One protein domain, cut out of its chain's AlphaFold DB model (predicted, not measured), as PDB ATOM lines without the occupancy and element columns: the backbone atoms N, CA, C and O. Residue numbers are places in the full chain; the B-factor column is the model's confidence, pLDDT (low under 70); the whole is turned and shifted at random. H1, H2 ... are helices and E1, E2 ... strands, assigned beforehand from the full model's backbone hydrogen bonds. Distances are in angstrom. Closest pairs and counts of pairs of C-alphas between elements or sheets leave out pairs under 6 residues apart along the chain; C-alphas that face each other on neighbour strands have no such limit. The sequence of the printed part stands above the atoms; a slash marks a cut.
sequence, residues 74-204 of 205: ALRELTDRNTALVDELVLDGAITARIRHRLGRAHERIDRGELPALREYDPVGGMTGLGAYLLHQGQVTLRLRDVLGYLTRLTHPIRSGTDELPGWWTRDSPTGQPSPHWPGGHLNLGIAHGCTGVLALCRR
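AT A GLANCE: This is residues 74 to 204 of the 205 residues of an uncharacterized protein of Embleya hyalina (UniProt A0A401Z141). A long helix, H1, reaches out of a compact body as an arm: residues 74 to 94 stick out free, and its later part, residues 96 to 107, packs on H4. In the body H3 and H4 form a helical hairpin, H5 packs on H3, and the small strand hairpin E1 and E2 lies at the end far from the arm's tip, followed by a long loop of residues 166 to 194. The printed part has 131 residues, with five named helices and two named strands in the order H1, H2, H3, H4, E1, E2, H5; it is mostly helix, and its one sheet, E1 - E2, is antiparallel. The whole is loose, with a radius of gyration of the C-alphas of 17.7 A and spans of 67 by 27 by 26 A, the arm making the length.

IN THESE COORDINATES: H1, residues 74 to 111, runs 55.1 A from C-alpha 74 at (145.841, 169.272, 162.222) to C-alpha 111 at (107.714, 129.659, 165.013). H2 is residues 118 to 121. H3, residues 127 to 136, measures 14.1 A, and H4, residues 142 to 153, measures 16.2 A. E1 is residues 158 to 160 and E2 is residues 163 to 165. H5, residues 195 to 203, measures 12.5 A and ends at C-alpha 203, at (121.693, 135.501, 143.191).

HOW THE PARTS SIT: H1 touches H4 with residues 96 to 107 alone, the closest C-alphas being those of Leu 103 and Tyr 150, 7.2 A apart; they run the same way at a shallow tilt of 24 degrees. H3 is the hub, touching three other helices. It only just touches H2, with 3 pairs of C-alphas within 8 A, and only at the corner; the closest are Tyr 121 and Met 127, 4.7 A. In the hairpin of H3 and H4 the closest C-alphas are those of Gly 131 and Leu 144, 5.9 A, at a steep tilt of 39 degrees, opposite ways. H3 and H5 touch, closest at the C-alphas of Thr 128 and Val 198, 5.7 A, the same way at a shallow tilt of 27 degrees. Helix packing is mostly aligned, but only just. E1 and E2 are antiparallel, with N 158 and O 165 2.8 A apart and N 160 and O 163 2.9 A apart, both within hydrogen-bond range. H1 and H5 are apart. In H1, H3, H4 and H5 every O i to N i+4 pair is within hydrogen-bond range; H2 is too short for such a pair.

THE WHOLE: The C-alphas farthest apart are those of Ala 74 and Thr 162, 68.2 A. Without the stretches that stand free, residues 74 to 94 and 136 to 142, the body spans 35 by 26 by 23 A. The printed part has no cut. The link from E2 to H5, 29 residues, is long; within it residues 169 to 170 form a short antiparallel pairing with residues 186 to 187. The mean pLDDT of the printed part is 90.6, and residue 139 alone is under 70.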
ATOM      1  N   ALA A  74     145.747 170.721 162.052       81.69
ATOM      2  CA  ALA A  74     145.841 169.272 162.222       81.69
ATOM      3  C   ALA A  74     144.987 168.728 163.386       81.69
ATOM      4  O   ALA A  74     144.385 167.665 163.269       81.69
ATOM      5  N   LEU A  75     144.897 169.457 164.506       89.38
ATOM      6  CA  LEU A  75     144.069 169.060 165.651       89.38
ATOM      7  C   LEU A  75     142.572 169.223 165.338       89.38
ATOM      8  O   LEU A  75     141.757 168.408 165.770       89.38
ATOM      9  N   ARG A  76     142.212 170.248 164.555       85.25
ATOM     10  CA  ARG A  76     140.839 170.427 164.065       85.25
ATOM     11  C   ARG A  76     140.447 169.306 163.100       85.25
ATOM     12  O   ARG A  76     139.443 168.656 163.338       85.25
ATOM     13  N   GLU A  77     141.285 169.005 162.111       89.88
ATOM     14  CA  GLU A  77     141.059 167.899 161.166       89.88
ATOM     15  C   GLU A  77     140.904 166.547 161.871       89.88
ATOM     16  O   GLU A  77     140.045 165.749 161.505       89.88
ATOM     17  N   LEU A  78     141.712 166.286 162.903       93.06
ATOM     18  CA  LEU A  78     141.588 165.067 163.698       93.06
ATOM     19  C   LEU A  78     140.260 165.017 164.466       93.06
ATOM     20  O   LEU A  78     139.633 163.964 164.538       93.06
ATOM     21  N   THR A  79     139.820 166.150 165.015       93.06
ATOM     22  CA  THR A  79     138.530 166.252 165.717       93.06
ATOM     23  C   THR A  79     137.361 166.028 164.759       93.06
ATOM     24  O   THR A  79     136.443 165.276 165.082       93.06
ATOM     25  N   ASP A  80     137.425 166.607 163.561       92.81
ATOM     26  CA  ASP A  80     136.401 166.441 162.527       92.81
ATOM     27  C   ASP A  80     136.322 164.974 162.064       92.81
ATOM     28  O   ASP A  80     135.236 164.399 162.000       92.81
ATOM     29  N   ARG A  81     137.474 164.323 161.835       93.06
ATOM     30  CA  ARG A  81     137.531 162.887 161.501       93.06
ATOM     31  C   ARG A  81     136.990 162.006 162.618       93.06
ATOM     32  O   ARG A  81     136.222 161.093 162.341       93.06
ATOM     33  N   ASN A  82     137.365 162.271 163.868       94.06
ATOM     34  CA  ASN A  82     136.856 161.503 165.002       94.06
ATOM     35  C   ASN A  82     135.341 161.650 165.140       94.06
ATOM     36  O   ASN A  82     134.665 160.667 165.419       94.06
ATOM     37  N   THR A  83     134.807 162.850 164.906       94.88
ATOM     38  CA  THR A  83     133.360 163.094 164.933       94.88
ATOM     39  C   THR A  83     132.657 162.281 163.845       94.88
ATOM     40  O   THR A  83     131.719 161.553 164.147       94.88
ATOM     41  N   ALA A  84     133.176 162.299 162.613       93.00
ATOM     42  CA  ALA A  84     132.624 161.505 161.515       93.00
ATOM     43  C   ALA A  84     132.668 159.988 161.785       93.00
ATOM     44  O   ALA A  84     131.695 159.287 161.523       93.00
ATOM     45  N   LEU A  85     133.770 159.482 162.352       93.19
ATOM     46  CA  LEU A  85     133.896 158.065 162.715       93.19
ATOM     47  C   LEU A  85     132.938 157.665 163.845       93.19
ATOM     48  O   LEU A  85     132.405 156.557 163.840       93.19
ATOM     49  N   VAL A  86     132.711 158.553 164.816       93.62
ATOM     50  CA  VAL A  86     131.719 158.328 165.877       93.62
ATOM     51  C   VAL A  86     130.311 158.275 165.286       93.62
ATOM     52  O   VAL A  86     129.561 157.363 165.627       93.62
ATOM     53  N   ASP A  87     129.965 159.183 164.372       92.38
ATOM     54  CA  ASP A  87     128.661 159.185 163.700       92.38
ATOM     55  C   ASP A  87     128.440 157.905 162.876       92.38
ATOM     56  O   ASP A  87     127.366 157.298 162.938       92.38
ATOM     57  N   GLU A  88     129.470 157.441 162.162       88.69
ATOM     58  CA  GLU A  88     129.448 156.176 161.420       88.69
ATOM     59  C   GLU A  88     129.224 154.974 162.351       88.69
ATOM     60  O   GLU A  88     128.358 154.132 162.092       88.69
ATOM     61  N   LEU A  89     129.936 154.920 163.480       89.69
ATOM     62  CA  LEU A  89     129.790 153.852 164.471       89.69
ATOM     63  C   LEU A  89     128.395 153.843 165.116       89.69
ATOM     64  O   LEU A  89     127.813 152.776 165.333       89.69
ATOM     65  N   VAL A  90     127.839 155.020 165.416       93.50
ATOM     66  CA  VAL A  90     126.478 155.158 165.958       93.50
ATOM     67  C   VAL A  90     125.447 154.650 164.951       93.50
ATOM     68  O   VAL A  90     124.537 153.902 165.330       93.50
ATOM     69  N   LEU A  91     125.598 155.001 163.672       90.12
ATOM     70  CA  LEU A  91     124.719 154.525 162.607       90.12
ATOM     71  C   LEU A  91     124.792 152.997 162.452       90.12
ATOM     72  O   LEU A  91     123.749 152.340 162.413       90.12
ATOM     73  N   ASP A  92     125.994 152.421 162.426       88.75
ATOM     74  CA  ASP A  92     126.189 150.968 162.337       88.75
ATOM     75  C   ASP A  92     125.557 150.227 163.531       88.75
ATOM     76  O   ASP A  92     124.857 149.216 163.369       88.75
ATOM     77  N   GLY A  93     125.723 150.774 164.739       90.25
ATOM     78  CA  GLY A  93     125.080 150.275 165.952       90.25
ATOM     79  C   GLY A  93     123.551 150.292 165.851       90.25
ATOM     80  O   GLY A  93     122.894 149.283 166.140       90.25
ATOM     81  N   ALA A  94     122.973 151.398 165.375       91.75
ATOM     82  CA  ALA A  94     121.529 151.541 165.196       91.75
ATOM     83  C   ALA A  94     120.967 150.567 164.142       91.75
ATOM     84  O   ALA A  94     119.940 149.920 164.375       91.75
ATOM     85  N   ILE A  95     121.657 150.408 163.008       90.88
ATOM     86  CA  ILE A  95     121.292 149.447 161.956       90.88
ATOM     87  C   ILE A  95     121.331 148.018 162.509       90.88
ATOM     88  O   ILE A  95     120.383 147.252 162.320       90.88
ATOM     89  N   THR A  96     122.376 147.677 163.263       91.81
ATOM     90  CA  THR A  96     122.534 146.358 163.889       91.81
ATOM     91  C   THR A  96     121.395 146.037 164.847       91.81
ATOM     92  O   THR A  96     120.802 144.959 164.771       91.81
ATOM     93  N   ALA A  97     121.070 146.970 165.745       94.25
ATOM     94  CA  ALA A  97     119.988 146.796 166.706       94.25
ATOM     95  C   ALA A  97     118.639 146.607 165.994       94.25
ATOM     96  O   ALA A  97     117.870 145.708 166.343       94.25
ATOM     97  N   ARG A  98     118.385 147.395 164.940       94.19
ATOM     98  CA  ARG A  98     117.167 147.293 164.127       94.19
ATOM     99  C   ARG A  98     117.055 145.949 163.410       94.19
ATOM    100  O   ARG A  98     115.973 145.363 163.417       94.19
ATOM    101  N   ILE A  99     118.140 145.461 162.803       95.19
ATOM    102  CA  ILE A  99     118.169 144.147 162.142       95.19
ATOM    103  C   ILE A  99     117.868 143.053 163.161       95.19
ATOM    104  O   ILE A  99     116.927 142.289 162.963       95.19
ATOM    105  N   ARG A 100     118.597 143.027 164.283       95.81
ATOM    106  CA  ARG A 100     118.431 142.007 165.327       95.81
ATOM    107  C   ARG A 100     117.004 141.962 165.861       95.81
ATOM    108  O   ARG A 100     116.418 140.890 165.949       95.81
ATOM    109  N   HIS A 101     116.434 143.123 166.176       96.75
ATOM    110  CA  HIS A 101     115.073 143.210 166.695       96.75
ATOM    111  C   HIS A 101     114.041 142.673 165.697       96.75
ATOM    112  O   HIS A 101     113.179 141.870 166.052       96.75
ATOM    113  N   ARG A 102     114.134 143.089 164.429       96.75
ATOM    114  CA  ARG A 102     113.205 142.641 163.387       96.75
ATOM    115  C   ARG A 102     113.373 141.157 163.057       96.75
ATOM    116  O   ARG A 102     112.365 140.496 162.850       96.75
ATOM    117  N   LEU A 103     114.603 140.636 163.038       97.62
ATOM    118  CA  LEU A 103     114.866 139.209 162.832       97.62
ATOM    119  C   LEU A 103     114.317 138.356 163.976       97.62
ATOM    120  O   LEU A 103     113.677 137.348 163.707       97.62
ATOM    121  N   GLY A 104     114.498 138.782 165.231       97.88
ATOM    122  CA  GLY A 104     113.914 138.095 166.387       97.88
ATOM    123  C   GLY A 104     112.397 137.964 166.254       97.88
ATOM    124  O   GLY A 104     111.866 136.858 166.272       97.88
ATOM    125  N   ARG A 105     111.712 139.079 165.971       97.81
ATOM    126  CA  ARG A 105     110.259 139.078 165.732       97.81
ATOM    127  C   ARG A 105     109.847 138.206 164.545       97.81
ATOM    128  O   ARG A 105     108.837 137.517 164.624       97.81
ATOM    129  N   ALA A 106     110.604 138.247 163.452       97.19
ATOM    130  CA  ALA A 106     110.312 137.459 162.260       97.19
ATOM    131  C   ALA A 106     110.479 135.953 162.519       97.19
ATOM    132  O   ALA A 106     109.669 135.153 162.060       97.19
ATOM    133  N   HIS A 107     111.490 135.551 163.292       97.31
ATOM    134  CA  HIS A 107     111.667 134.160 163.695       97.31
ATOM    135  C   HIS A 107     110.553 133.689 164.627       97.31
ATOM    136  O   HIS A 107     109.938 132.671 164.325       97.31
ATOM    137  N   GLU A 108     110.211 134.469 165.657       97.69
ATOM    138  CA  GLU A 108     109.088 134.165 166.554       97.69
ATOM    139  C   GLU A 108     107.752 134.046 165.806       97.69
ATOM    140  O   GLU A 108     106.918 133.211 166.153       97.69
ATOM    141  N   ARG A 109     107.533 134.883 164.784       96.25
ATOM    142  CA  ARG A 109     106.369 134.799 163.893       96.25
ATOM    143  C   ARG A 109     106.349 133.467 163.143       96.25
ATOM    144  O   ARG A 109     105.320 132.795 163.128       96.25
ATOM    145  N   ILE A 110     107.470 133.082 162.521       96.12
ATOM    146  CA  ILE A 110     107.571 131.801 161.802       96.12
ATOM    147  C   ILE A 110     107.338 130.633 162.767       96.12
ATOM    148  O   ILE A 110     106.617 129.706 162.414       96.12
ATOM    149  N   ASP A 111     107.900 130.689 163.978       95.69
ATOM    150  CA  ASP A 111     107.714 129.659 165.013       95.69
ATOM    151  C   ASP A 111     106.241 129.507 165.426       95.69
ATOM    152  O   ASP A 111     105.799 128.411 165.761       95.69
ATOM    153  N   ARG A 112     105.461 130.591 165.346       95.75
ATOM    154  CA  ARG A 112     104.010 130.600 165.582       95.75
ATOM    155  C   ARG A 112     103.166 130.222 164.362       95.75
ATOM    156  O   ARG A 112     101.946 130.147 164.484       95.75
ATOM    157  N   GLY A 113     103.776 129.991 163.198       94.25
ATOM    158  CA  GLY A 113     103.046 129.686 161.962       94.25
ATOM    159  C   GLY A 113     102.278 130.878 161.376       94.25
ATOM    160  O   GLY A 113     101.376 130.704 160.561       94.25
ATOM    161  N   GLU A 114     102.612 132.099 161.793       94.62
ATOM    162  CA  GLU A 114     101.945 133.323 161.346       94.62
ATOM    163  C   GLU A 114     102.484 133.781 159.975       94.62
ATOM    164  O   GLU A 114     103.683 133.692 159.699       94.62
ATOM    165  N   LEU A 115     101.618 134.324 159.113       93.75
ATOM    166  CA  LEU A 115     101.995 134.831 157.785       93.75
ATOM    167  C   LEU A 115     102.800 136.147 157.883       93.75
ATOM    168  O   LEU A 115     102.443 137.011 158.689       93.75
ATOM    169  N   PRO A 116     103.858 136.354 157.074       94.56
ATOM    170  CA  PRO A 116     104.586 137.621 157.033       94.56
ATOM    171  C   PRO A 116     103.773 138.774 156.424       94.56
ATOM    172  O   PRO A 116     102.964 138.595 155.510       94.56
ATOM    173  N   ALA A 117     104.100 139.993 156.853       93.00
ATOM    174  CA  ALA A 117     103.802 141.211 156.097       93.00
ATOM    175  C   ALA A 117     104.859 141.430 154.998       93.00
ATOM    176  O   ALA A 117     106.035 141.113 155.197       93.00
ATOM    177  N   LEU A 118     104.488 142.047 153.871       93.19
ATOM    178  CA  LEU A 118     105.411 142.312 152.753       93.19
ATOM    179  C   LEU A 118     106.614 143.145 153.204       93.19
ATOM    180  O   LEU A 118     107.764 142.815 152.913       93.19
ATOM    181  N   ARG A 119     106.365 144.168 154.030       92.81
ATOM    182  CA  ARG A 119     107.414 145.053 154.566       92.81
ATOM    183  C   ARG A 119     108.406 144.343 155.489       92.81
ATOM    184  O   ARG A 119     109.395 144.951 155.891       92.81
ATOM    185  N   GLU A 120     108.151 143.099 155.891       94.88
ATOM    186  CA  GLU A 120     109.097 142.307 156.677       94.88
ATOM    187  C   GLU A 120     110.295 141.875 155.826       94.88
ATOM    188  O   GLU A 120     111.440 141.988 156.270       94.88
ATOM    189  N   TYR A 121     110.048 141.441 154.588       94.81
ATOM    190  CA  TYR A 121     111.061 140.825 153.733       94.81
ATOM    191  C   TYR A 121     111.342 141.575 152.432       94.81
ATOM    192  O   TYR A 121     112.387 141.319 151.841       94.81
ATOM    193  N   ASP A 122     110.486 142.497 151.992       94.06
ATOM    194  CA  ASP A 122     110.638 143.146 150.691       94.06
ATOM    195  C   ASP A 122     111.933 143.979 150.506       94.06
ATOM    196  O   ASP A 122     112.632 144.317 151.469       94.06
ATOM    197  N   PRO A 123     112.303 144.310 149.255       92.88
ATOM    198  CA  PRO A 123     113.418 145.217 148.984       92.88
ATOM    199  C   PRO A 123     113.244 146.656 149.477       92.88
ATOM    200  O   PRO A 123     114.243 147.313 149.753       92.88
ATOM    201  N   VAL A 124     112.013 147.170 149.560       90.75
ATOM    202  CA  VAL A 124     111.770 148.599 149.831       90.75
ATOM    203  C   VAL A 124     111.883 148.936 151.319       90.75
ATOM    204  O   VAL A 124     112.484 149.944 151.685       90.75
ATOM    205  N   GLY A 125     111.306 148.119 152.198       88.56
ATOM    206  CA  GLY A 125     111.304 148.325 153.650       88.56
ATOM    207  C   GLY A 125     111.772 147.117 154.464       88.56
ATOM    208  O   GLY A 125     111.961 147.229 155.683       88.56
ATOM    209  N   GLY A 126     111.951 145.965 153.829       93.75
ATOM    210  CA  GLY A 126     112.234 144.684 154.452       93.75
ATOM    211  C   GLY A 126     113.705 144.323 154.593       93.75
ATOM    212  O   GLY A 126     114.630 145.113 154.381       93.75
ATOM    213  N   MET A 127     113.905 143.073 155.004       95.75
ATOM    214  CA  MET A 127     115.223 142.468 155.174       95.75
ATOM    215  C   MET A 127     116.009 142.349 153.871       95.75
ATOM    216  O   MET A 127     117.233 142.401 153.913       95.75
ATOM    217  N   THR A 128     115.344 142.264 152.716       95.31
ATOM    218  CA  THR A 128     116.045 142.223 151.426       95.31
ATOM    219  C   THR A 128     116.758 143.540 151.133       95.31
ATOM    220  O   THR A 128     117.923 143.530 150.742       95.31
ATOM    221  N   GLY A 129     116.112 144.684 151.386       93.25
ATOM    222  CA  GLY A 129     116.750 145.995 151.223       93.25
ATOM    223  C   GLY A 129     117.942 146.179 152.165       93.25
ATOM    224  O   GLY A 129     119.016 146.611 151.747       93.25
ATOM    225  N   LEU A 130     117.783 145.768 153.428       93.00
ATOM    226  CA  LEU A 130     118.868 145.796 154.415       93.00
ATOM    227  C   LEU A 130     120.023 144.856 154.033       93.00
ATOM    228  O   LEU A 130     121.180 145.246 154.146       93.00
ATOM    229  N   GLY A 131     119.732 143.657 153.526       92.94
ATOM    230  CA  GLY A 131     120.746 142.733 153.015       92.94
ATOM    231  C   GLY A 131     121.509 143.303 151.817       92.94
ATOM    232  O   GLY A 131     122.734 143.207 151.770       92.94
ATOM    233  N   ALA A 132     120.812 143.964 150.886       92.38
ATOM    234  CA  ALA A 132     121.437 144.642 149.750       92.38
ATOM    235  C   ALA A 132     122.358 145.787 150.198       92.38
ATOM    236  O   ALA A 132     123.464 145.925 149.677       92.38
ATOM    237  N   TYR A 133     121.923 146.577 151.185       91.00
ATOM    238  CA  TYR A 133     122.746 147.622 151.789       91.00
ATOM    239  C   TYR A 133     124.016 147.043 152.430       91.00
ATOM    240  O   TYR A 133     125.110 147.518 152.137       91.00
ATOM    241  N   LEU A 134     123.893 145.982 153.237       90.44
ATOM    242  CA  LEU A 134     125.042 145.332 153.880       90.44
ATOM    243  C   LEU A 134     126.035 144.752 152.863       90.44
ATOM    244  O   LEU A 134     127.240 144.890 153.048       90.44
ATOM    245  N   LEU A 135     125.545 144.150 151.774       89.38
ATOM    246  CA  LEU A 135     126.401 143.693 150.673       89.38
ATOM    247  C   LEU A 135     127.151 144.854 150.014       89.38
ATOM    248  O   LEU A 135     128.330 144.720 149.696       89.38
ATOM    249  N   HIS A 136     126.487 145.995 149.814       88.50
ATOM    250  CA  HIS A 136     127.104 147.161 149.183       88.50
ATOM    251  C   HIS A 136     128.235 147.768 150.023       88.50
ATOM    252  O   HIS A 136     129.206 148.257 149.456       88.50
ATOM    253  N   GLN A 137     128.156 147.675 151.354       85.12
ATOM    254  CA  GLN A 137     129.244 148.083 152.253       85.12
ATOM    255  C   GLN A 137     130.502 147.194 152.127       85.12
ATOM    256  O   GLN A 137     131.525 147.482 152.741       85.12
ATOM    257  N   GLY A 138     130.457 146.109 151.340       73.88
ATOM    258  CA  GLY A 138     131.628 145.295 150.999       73.88
ATOM    259  C   GLY A 138     132.122 144.377 152.117       73.88
ATOM    260  O   GLY A 138     133.171 143.752 151.979       73.88
ATOM    261  N   GLN A 139     131.379 144.263 153.220       68.06
ATOM    262  CA  GLN A 139     131.741 143.425 154.357       68.06
ATOM    263  C   GLN A 139     130.736 142.281 154.517       68.06
ATOM    264  O   GLN A 139     129.570 142.491 154.858       68.06
ATOM    265  N   VAL A 140     131.196 141.040 154.322       72.50
ATOM    266  CA  VAL A 140     130.423 139.851 154.713       72.50
ATOM    267  C   VAL A 140     130.440 139.764 156.236       72.50
ATOM    268  O   VAL A 140     131.340 139.197 156.849       72.50
ATOM    269  N   THR A 141     129.448 140.391 156.856       82.62
ATOM    270  CA  THR A 141     129.295 140.440 158.312       82.62
ATOM    271  C   THR A 141     128.384 139.318 158.806       82.62
ATOM    272  O   THR A 141     127.553 138.791 158.062       82.62
ATOM    273  N   LEU A 142     128.469 138.990 160.102       87.00
ATOM    274  CA  LEU A 142     127.504 138.093 160.758       87.00
ATOM    275  C   LEU A 142     126.054 138.562 160.542       87.00
ATOM    276  O   LEU A 142     125.169 137.748 160.324       87.00
ATOM    277  N   ARG A 143     125.833 139.879 160.478       90.50
ATOM    278  CA  ARG A 143     124.519 140.496 160.239       90.50
ATOM    279  C   ARG A 143     123.948 140.115 158.877       90.50
ATOM    280  O   ARG A 143     122.772 139.786 158.771       90.50
ATOM    281  N   LEU A 144     124.779 140.155 157.833       92.44
ATOM    282  CA  LEU A 144     124.366 139.726 156.500       92.44
ATOM    283  C   LEU A 144     124.035 138.231 156.501       92.44
ATOM    284  O   LEU A 144     123.032 137.833 155.916       92.44
ATOM    285  N   ARG A 145     124.837 137.413 157.191       92.31
ATOM    286  CA  ARG A 145     124.559 135.980 157.346       92.31
ATOM    287  C   ARG A 145     123.218 135.733 158.042       92.31
ATOM    288  O   ARG A 145     122.468 134.888 157.567       92.31
ATOM    289  N   ASP A 146     122.896 136.478 159.096       94.81
ATOM    290  CA  ASP A 146     121.616 136.359 159.804       94.81
ATOM    291  C   ASP A 146     120.437 136.755 158.901       94.81
ATOM    292  O   ASP A 146     119.431 136.048 158.833       94.81
ATOM    293  N   VAL A 147     120.583 137.844 158.137       95.38
ATOM    294  CA  VAL A 147     119.583 138.279 157.147       95.38
ATOM    295  C   VAL A 147     119.372 137.215 156.071       95.38
ATOM    296  O   VAL A 147     118.230 136.847 155.794       95.38
ATOM    297  N   LEU A 148     120.445 136.684 155.482       94.31
ATOM    298  CA  LEU A 148     120.360 135.624 154.473       94.31
ATOM    299  C   LEU A 148     119.782 134.329 155.058       94.31
ATOM    300  O   LEU A 148     118.992 133.660 154.395       94.31
ATOM    301  N   GLY A 149     120.122 133.999 156.305       95.19
ATOM    302  CA  GLY A 149     119.548 132.877 157.043       95.19
ATOM    303  C   GLY A 149     118.035 133.013 157.205       95.19
ATOM    304  O   GLY A 149     117.298 132.069 156.924       95.19
ATOM    305  N   TYR A 150     117.551 134.203 157.560       96.31
ATOM    306  CA  TYR A 150     116.121 134.495 157.598       96.31
ATOM    307  C   TYR A 150     115.459 134.411 156.217       96.31
ATOM    308  O   TYR A 150     114.437 133.740 156.081       96.31
ATOM    309  N   LEU A 151     116.036 135.032 155.182       95.06
ATOM    310  CA  LEU A 151     115.473 134.986 153.827       95.06
ATOM    311  C   LEU A 151     115.422 133.552 153.273       95.06
ATOM    312  O   LEU A 151     114.462 133.197 152.595       95.06
ATOM    313  N   THR A 152     116.402 132.716 153.627       94.81
ATOM    314  CA  THR A 152     116.419 131.274 153.325       94.81
ATOM    315  C   THR A 152     115.344 130.531 154.114       94.81
ATOM    316  O   THR A 152     114.618 129.704 153.573       94.81
ATOM    317  N   ARG A 153     115.178 130.834 155.403       95.06
ATOM    318  CA  ARG A 153     114.107 130.242 156.216       95.06
ATOM    319  C   ARG A 153     112.728 130.548 155.627       95.06
ATOM    320  O   ARG A 153     111.863 129.682 155.628       95.06
ATOM    321  N   LEU A 154     112.549 131.737 155.057       94.06
ATOM    322  CA  LEU A 154     111.303 132.174 154.429       94.06
ATOM    323  C   LEU A 154     110.947 131.407 153.138       94.06
ATOM    324  O   LEU A 154     109.808 131.477 152.688       94.06
ATOM    325  N   THR A 155     111.884 130.659 152.546       91.94
ATOM    326  CA  THR A 155     111.594 129.786 151.394       91.94
ATOM    327  C   THR A 155     110.966 128.455 151.798       91.94
ATOM    328  O   THR A 155     110.542 127.697 150.929       91.94
ATOM    329  N   HIS A 156     110.941 128.140 153.094       94.06
ATOM    330  CA  HIS A 156     110.350 126.909 153.600       94.06
ATOM    331  C   HIS A 156     108.848 127.108 153.835       94.06
ATOM    332  O   HIS A 156     108.429 128.218 154.182       94.06
ATOM    333  N   PRO A 157     108.024 126.065 153.651       94.44
ATOM    334  CA  PRO A 157     106.611 126.136 153.987       94.44
ATOM    335  C   PRO A 157     106.387 126.470 155.465       94.44
ATOM    336  O   PRO A 157     107.180 126.099 156.334       94.44
ATOM    337  N   ILE A 158     105.283 127.155 155.747       94.19
ATOM    338  CA  ILE A 158     104.795 127.438 157.094       94.19
ATOM    339  C   ILE A 158     103.412 126.824 157.278       94.19
ATOM    340  O   ILE A 158     102.593 126.809 156.359       94.19
ATOM    341  N   ARG A 159     103.147 126.322 158.484       93.12
ATOM    342  CA  ARG A 159     101.827 125.810 158.860       93.12
ATOM    343  C   ARG A 159     101.014 126.937 159.471       93.12
ATOM    344  O   ARG A 159     101.322 127.374 160.574       93.12
ATOM    345  N   SER A 160      99.994 127.394 158.758       89.50
ATOM    346  CA  SER A 160      99.094 128.460 159.192       89.50
ATOM    347  C   SER A 160      97.699 127.872 159.392       89.50
ATOM    348  O   SER A 160      96.935 127.728 158.440       89.50
ATOM    349  N   GLY A 161      97.351 127.534 160.634       87.62
ATOM    350  CA  GLY A 161      96.126 126.783 160.917       87.62
ATOM    351  C   GLY A 161      96.228 125.350 160.384       87.62
ATOM    352  O   GLY A 161      97.139 124.618 160.764       87.62
ATOM    353  N   THR A 162      95.296 124.952 159.517       86.69
ATOM    354  CA  THR A 162      95.295 123.631 158.857       86.69
ATOM    355  C   THR A 162      96.098 123.597 157.561       86.69
ATOM    356  O   THR A 162      96.349 122.513 157.041       86.69
ATOM    357  N   ASP A 163      96.496 124.762 157.046       90.50
ATOM    358  CA  ASP A 163      97.090 124.883 155.720       90.50
ATOM    359  C   ASP A 163      98.617 124.923 155.794       90.50
ATOM    360  O   ASP A 163      99.208 125.592 156.649       90.50
ATOM    361  N   GLU A 164      99.267 124.234 154.858       94.44
ATOM    362  CA  GLU A 164     100.697 124.370 154.595       94.44
ATOM    363  C   GLU A 164     100.889 125.332 153.423       94.44
ATOM    364  O   GLU A 164     100.542 125.036 152.279       94.44
ATOM    365  N   LEU A 165     101.404 126.522 153.724       93.75
ATOM    366  CA  LEU A 165     101.537 127.619 152.772       93.75
ATOM    367  C   LEU A 165     103.014 127.933 152.522       93.75
ATOM    368  O   LEU A 165     103.840 127.736 153.415       93.75
ATOM    369  N   PRO A 166     103.388 128.470 151.346       93.12
ATOM    370  CA  PRO A 166     104.738 128.983 151.135       93.12
ATOM    371  C   PRO A 166     105.104 130.022 152.205       93.12
ATOM    372  O   PRO A 166     104.281 130.870 152.546       93.12
ATOM    373  N   GLY A 167     106.348 130.035 152.687       92.75
ATOM    374  CA  GLY A 167     106.788 130.998 153.707       92.75
ATOM    375  C   GLY A 167     106.695 132.474 153.292       92.75
ATOM    376  O   GLY A 167     106.731 133.351 154.151       92.75
ATOM    377  N   TRP A 168     106.515 132.755 151.997       93.69
ATOM    378  CA  TRP A 168     106.266 134.084 151.418       93.69
ATOM    379  C   TRP A 168     104.787 134.466 151.296       93.69
ATOM    380  O   TRP A 168     104.475 135.528 150.756       93.69
ATOM    381  N   TRP A 169     103.870 133.605 151.727       94.69
ATOM    382  CA  TRP A 169     102.444 133.868 151.607       94.69
ATOM    383  C   TRP A 169     102.022 135.007 152.538       94.69
ATOM    384  O   TRP A 169     102.338 134.991 153.722       94.69
ATOM    385  N   THR A 170     101.307 136.005 152.028       93.38
ATOM    386  CA  THR A 170     100.943 137.209 152.787       93.38
ATOM    387  C   THR A 170      99.469 137.556 152.622       93.38
ATOM    388  O   THR A 170      98.857 137.202 151.620       93.38
ATOM    389  N   ARG A 171      98.900 138.285 153.587       91.44
ATOM    390  CA  ARG A 171      97.550 138.876 153.489       91.44
ATOM    391  C   ARG A 171      97.560 140.353 153.095       91.44
ATOM    392  O   ARG A 171      96.496 140.933 152.889       91.44
ATOM    393  N   ASP A 172      98.736 140.966 152.996       91.19
ATOM    394  CA  ASP A 172      98.847 142.335 152.500       91.19
ATOM    395  C   ASP A 172      98.391 142.397 151.039       91.19
ATOM    396  O   ASP A 172      98.546 141.442 150.287       91.19
ATOM    397  N   SER A 173      97.870 143.535 150.594       88.38
ATOM    398  CA  SER A 173      97.638 143.790 149.176       88.38
ATOM    399  C   SER A 173      98.953 143.712 148.384       88.38
ATOM    400  O   SER A 173     100.037 143.882 148.947       88.38
ATOM    401  N   PRO A 174      98.903 143.574 147.049       84.50
ATOM    402  CA  PRO A 174     100.093 143.682 146.205       84.50
ATOM    403  C   PRO A 174     100.898 144.980 146.394       84.50
ATOM    404  O   PRO A 174     102.093 145.003 146.103       84.50
ATOM    405  N   THR A 175     100.260 146.041 146.904       82.00
ATOM    406  CA  THR A 175     100.869 147.341 147.229       82.00
ATOM    407  C   THR A 175     101.403 147.439 148.665       82.00
ATOM    408  O   THR A 175     101.872 148.504 149.063       82.00
ATOM    409  N   GLY A 176     101.357 146.360 149.454       80.38
ATOM    410  CA  GLY A 176     101.931 146.321 150.804       80.38
ATOM    411  C   GLY A 176     101.040 146.879 151.910       80.38
ATOM    412  O   GLY A 176     101.551 147.188 152.986       80.38
ATOM    413  N   GLN A 177      99.739 147.052 151.659       82.94
ATOM    414  CA  GLN A 177      98.787 147.556 152.652       82.94
ATOM    415  C   GLN A 177      97.808 146.459 153.087       82.94
ATOM    416  O   GLN A 177      97.362 145.689 152.237       82.94
ATOM    417  N   PRO A 178      97.397 146.404 154.365       79.75
ATOM    418  CA  PRO A 178      96.323 145.513 154.786       79.75
ATOM    419  C   PRO A 178      95.068 145.765 153.944       79.75
ATOM    420  O   PRO A 178      94.630 146.908 153.806       79.75
ATOM    421  N   SER A 179      94.491 144.717 153.355       81.06
ATOM    422  CA  SER A 179      93.304 144.856 152.510       81.06
ATOM    423  C   SER A 179      92.365 143.666 152.676       81.06
ATOM    424  O   SER A 179      92.812 142.523 152.576       81.06
ATOM    425  N   PRO A 180      91.050 143.900 152.848       81.81
ATOM    426  CA  PRO A 180      90.067 142.824 152.942       81.81
ATOM    427  C   PRO A 180      89.881 142.067 151.618       81.81
ATOM    428  O   PRO A 180      89.265 141.009 151.609       81.81
ATOM    429  N   HIS A 181      90.424 142.577 150.506       85.00
ATOM    430  CA  HIS A 181      90.332 141.951 149.183       85.00
ATOM    431  C   HIS A 181      91.217 140.703 149.032       85.00
ATOM    432  O   HIS A 181      91.098 139.996 148.035       85.00
ATOM    433  N   TRP A 182      92.086 140.418 150.009       82.75
ATOM    434  CA  TRP A 182      92.987 139.260 150.008       82.75
ATOM    435  C   TRP A 182      92.792 138.385 151.260       82.75
ATOM    436  O   TRP A 182      93.749 138.141 151.997       82.75
ATOM    437  N   PRO A 183      91.567 137.892 151.537       81.00
ATOM    438  CA  PRO A 183      91.253 137.215 152.798       81.00
ATOM    439  C   PRO A 183      92.015 135.891 152.969       81.00
ATOM    440  O   PRO A 183      92.419 135.551 154.081       81.00
ATOM    441  N   GLY A 184      92.263 135.175 151.865       83.50
ATOM    442  CA  GLY A 184      93.078 133.954 151.831       83.50
ATOM    443  C   GLY A 184      94.580 134.206 151.672       83.50
ATOM    444  O   GLY A 184      95.369 133.274 151.778       83.50
ATOM    445  N   GLY A 185      94.985 135.457 151.446       91.25
ATOM    446  CA  GLY A 185      96.356 135.824 151.109       91.25
ATOM    447  C   GLY A 185      96.791 135.420 149.697       91.25
ATOM    448  O   GLY A 185      96.003 134.909 148.902       91.25
ATOM    449  N   HIS A 186      98.046 135.712 149.370       92.06
ATOM    450  CA  HIS A 186      98.665 135.412 148.079       92.06
ATOM    451  C   HIS A 186     100.192 135.402 148.173       92.06
ATOM    452  O   HIS A 186     100.785 135.809 149.175       92.06
ATOM    453  N   LEU A 187     100.828 134.967 147.085       91.06
ATOM    454  CA  LEU A 187     102.254 135.137 146.853       91.06
ATOM    455  C   LEU A 187     102.494 136.388 145.996       91.06
ATOM    456  O   LEU A 187     102.181 136.402 144.805       91.06
ATOM    457  N   ASN A 188     103.112 137.419 146.573       91.31
ATOM    458  CA  ASN A 188     103.498 138.597 145.802       91.31
ATOM    459  C   ASN A 188     104.750 138.287 144.958       91.31
ATOM    460  O   ASN A 188     105.826 138.036 145.502       91.31
ATOM    461  N   LEU A 189     104.611 138.331 143.631       90.12
ATOM    462  CA  LEU A 189     105.688 138.072 142.663       90.12
ATOM    463  C   LEU A 189     106.377 139.353 142.155       90.12
ATOM    464  O   LEU A 189     107.286 139.287 141.324       90.12
ATOM    465  N   GLY A 190     105.960 140.529 142.628       89.31
ATOM    466  CA  GLY A 190     106.528 141.809 142.214       89.31
ATOM    467  C   GLY A 190     107.979 141.988 142.667       89.31
ATOM    468  O   GLY A 190     108.404 141.449 143.686       89.31
ATOM    469  N   ILE A 191     108.754 142.793 141.938       88.69
ATOM    470  CA  ILE A 191     110.157 143.043 142.300       88.69
ATOM    471  C   ILE A 191     110.295 143.919 143.552       88.69
ATOM    472  O   ILE A 191     111.179 143.675 144.361       88.69
ATOM    473  N   ALA A 192     109.418 144.911 143.736       87.62
ATOM    474  CA  ALA A 192     109.529 145.890 144.820       87.62
ATOM    475  C   ALA A 192     109.035 145.362 146.175       87.62
ATOM    476  O   ALA A 192     109.567 145.751 147.211       87.62
ATOM    477  N   HIS A 193     108.035 144.477 146.159       89.75
ATOM    478  CA  HIS A 193     107.366 143.983 147.367       89.75
ATOM    479  C   HIS A 193     107.396 142.459 147.511       89.75
ATOM    480  O   HIS A 193     107.133 141.935 148.584       89.75
ATOM    481  N   GLY A 194     107.713 141.734 146.442       87.81
ATOM    482  CA  GLY A 194     107.541 140.292 146.369       87.81
ATOM    483  C   GLY A 194     108.816 139.472 146.519       87.81
ATOM    484  O   GLY A 194     109.923 139.980 146.721       87.81
ATOM    485  N   CYS A 195     108.648 138.157 146.375       87.88
ATOM    486  CA  CYS A 195     109.727 137.176 146.492       87.88
ATOM    487  C   CYS A 195     110.795 137.318 145.397       87.88
ATOM    488  O   CYS A 195     111.954 136.972 145.611       87.88
ATOM    489  N   THR A 196     110.446 137.883 144.240       89.81
ATOM    490  CA  THR A 196     111.387 138.096 143.131       89.81
ATOM    491  C   THR A 196     112.557 138.993 143.541       89.81
ATOM    492  O   THR A 196     113.700 138.725 143.173       89.81
ATOM    493  N   GLY A 197     112.307 140.016 144.366       86.94
ATOM    494  CA  GLY A 197     113.368 140.861 144.917       86.94
ATOM    495  C   GLY A 197     114.308 140.107 145.866       86.94
ATOM    496  O   GLY A 197     115.523 140.291 145.807       86.94
ATOM    497  N   VAL A 198     113.757 139.210 146.691       89.25
ATOM    498  CA  VAL A 198     114.525 138.331 147.596       89.25
ATOM    499  C   VAL A 198     115.465 137.430 146.792       89.25
ATOM    500  O   VAL A 198     116.654 137.316 147.093       89.25
ATOM    501  N   LEU A 199     114.942 136.812 145.731       89.25
ATOM    502  CA  LEU A 199     115.707 135.924 144.855       89.25
ATOM    503  C   LEU A 199     116.821 136.670 144.111       89.25
ATOM    504  O   LEU A 199     117.939 136.160 144.003       89.25
ATOM    505  N   ALA A 200     116.546 137.891 143.648       88.75
ATOM    506  CA  ALA A 200     117.547 138.736 143.003       88.75
ATOM    507  C   ALA A 200     118.723 139.058 143.939       88.75
ATOM    508  O   ALA A 200     119.876 139.026 143.506       88.75
ATOM    509  N   LEU A 201     118.453 139.305 145.227       85.31
ATOM    510  CA  LEU A 201     119.498 139.476 146.236       85.31
ATOM    511  C   LEU A 201     120.328 138.199 146.411       85.31
ATOM    512  O   LEU A 201     121.551 138.262 146.359       85.31
ATOM    513  N   CYS A 202     119.679 137.042 146.576       83.31
ATOM    514  CA  CYS A 202     120.365 135.765 146.814       83.31
ATOM    515  C   CYS A 202     121.236 135.321 145.626       83.31
ATOM    516  O   CYS A 202     122.198 134.575 145.799       83.31
ATOM    517  N   ARG A 203     120.913 135.773 144.408       84.12
ATOM    518  CA  ARG A 203     121.693 135.501 143.191       84.12
ATOM    519  C   ARG A 203     122.973 136.335 143.101       84.12
ATOM    520  O   ARG A 203     123.870 135.961 142.339       84.12
ATOM    521  N   ARG A 204     123.034 137.468 143.807       72.56
ATOM    522  CA  ARG A 204     124.103 138.461 143.698       72.56
ATOM    523  C   ARG A 204     125.396 137.860 144.265       72.56
ATOM    524  O   ARG A 204     125.467 137.560 145.452       72.56
TER     525      ARG A 204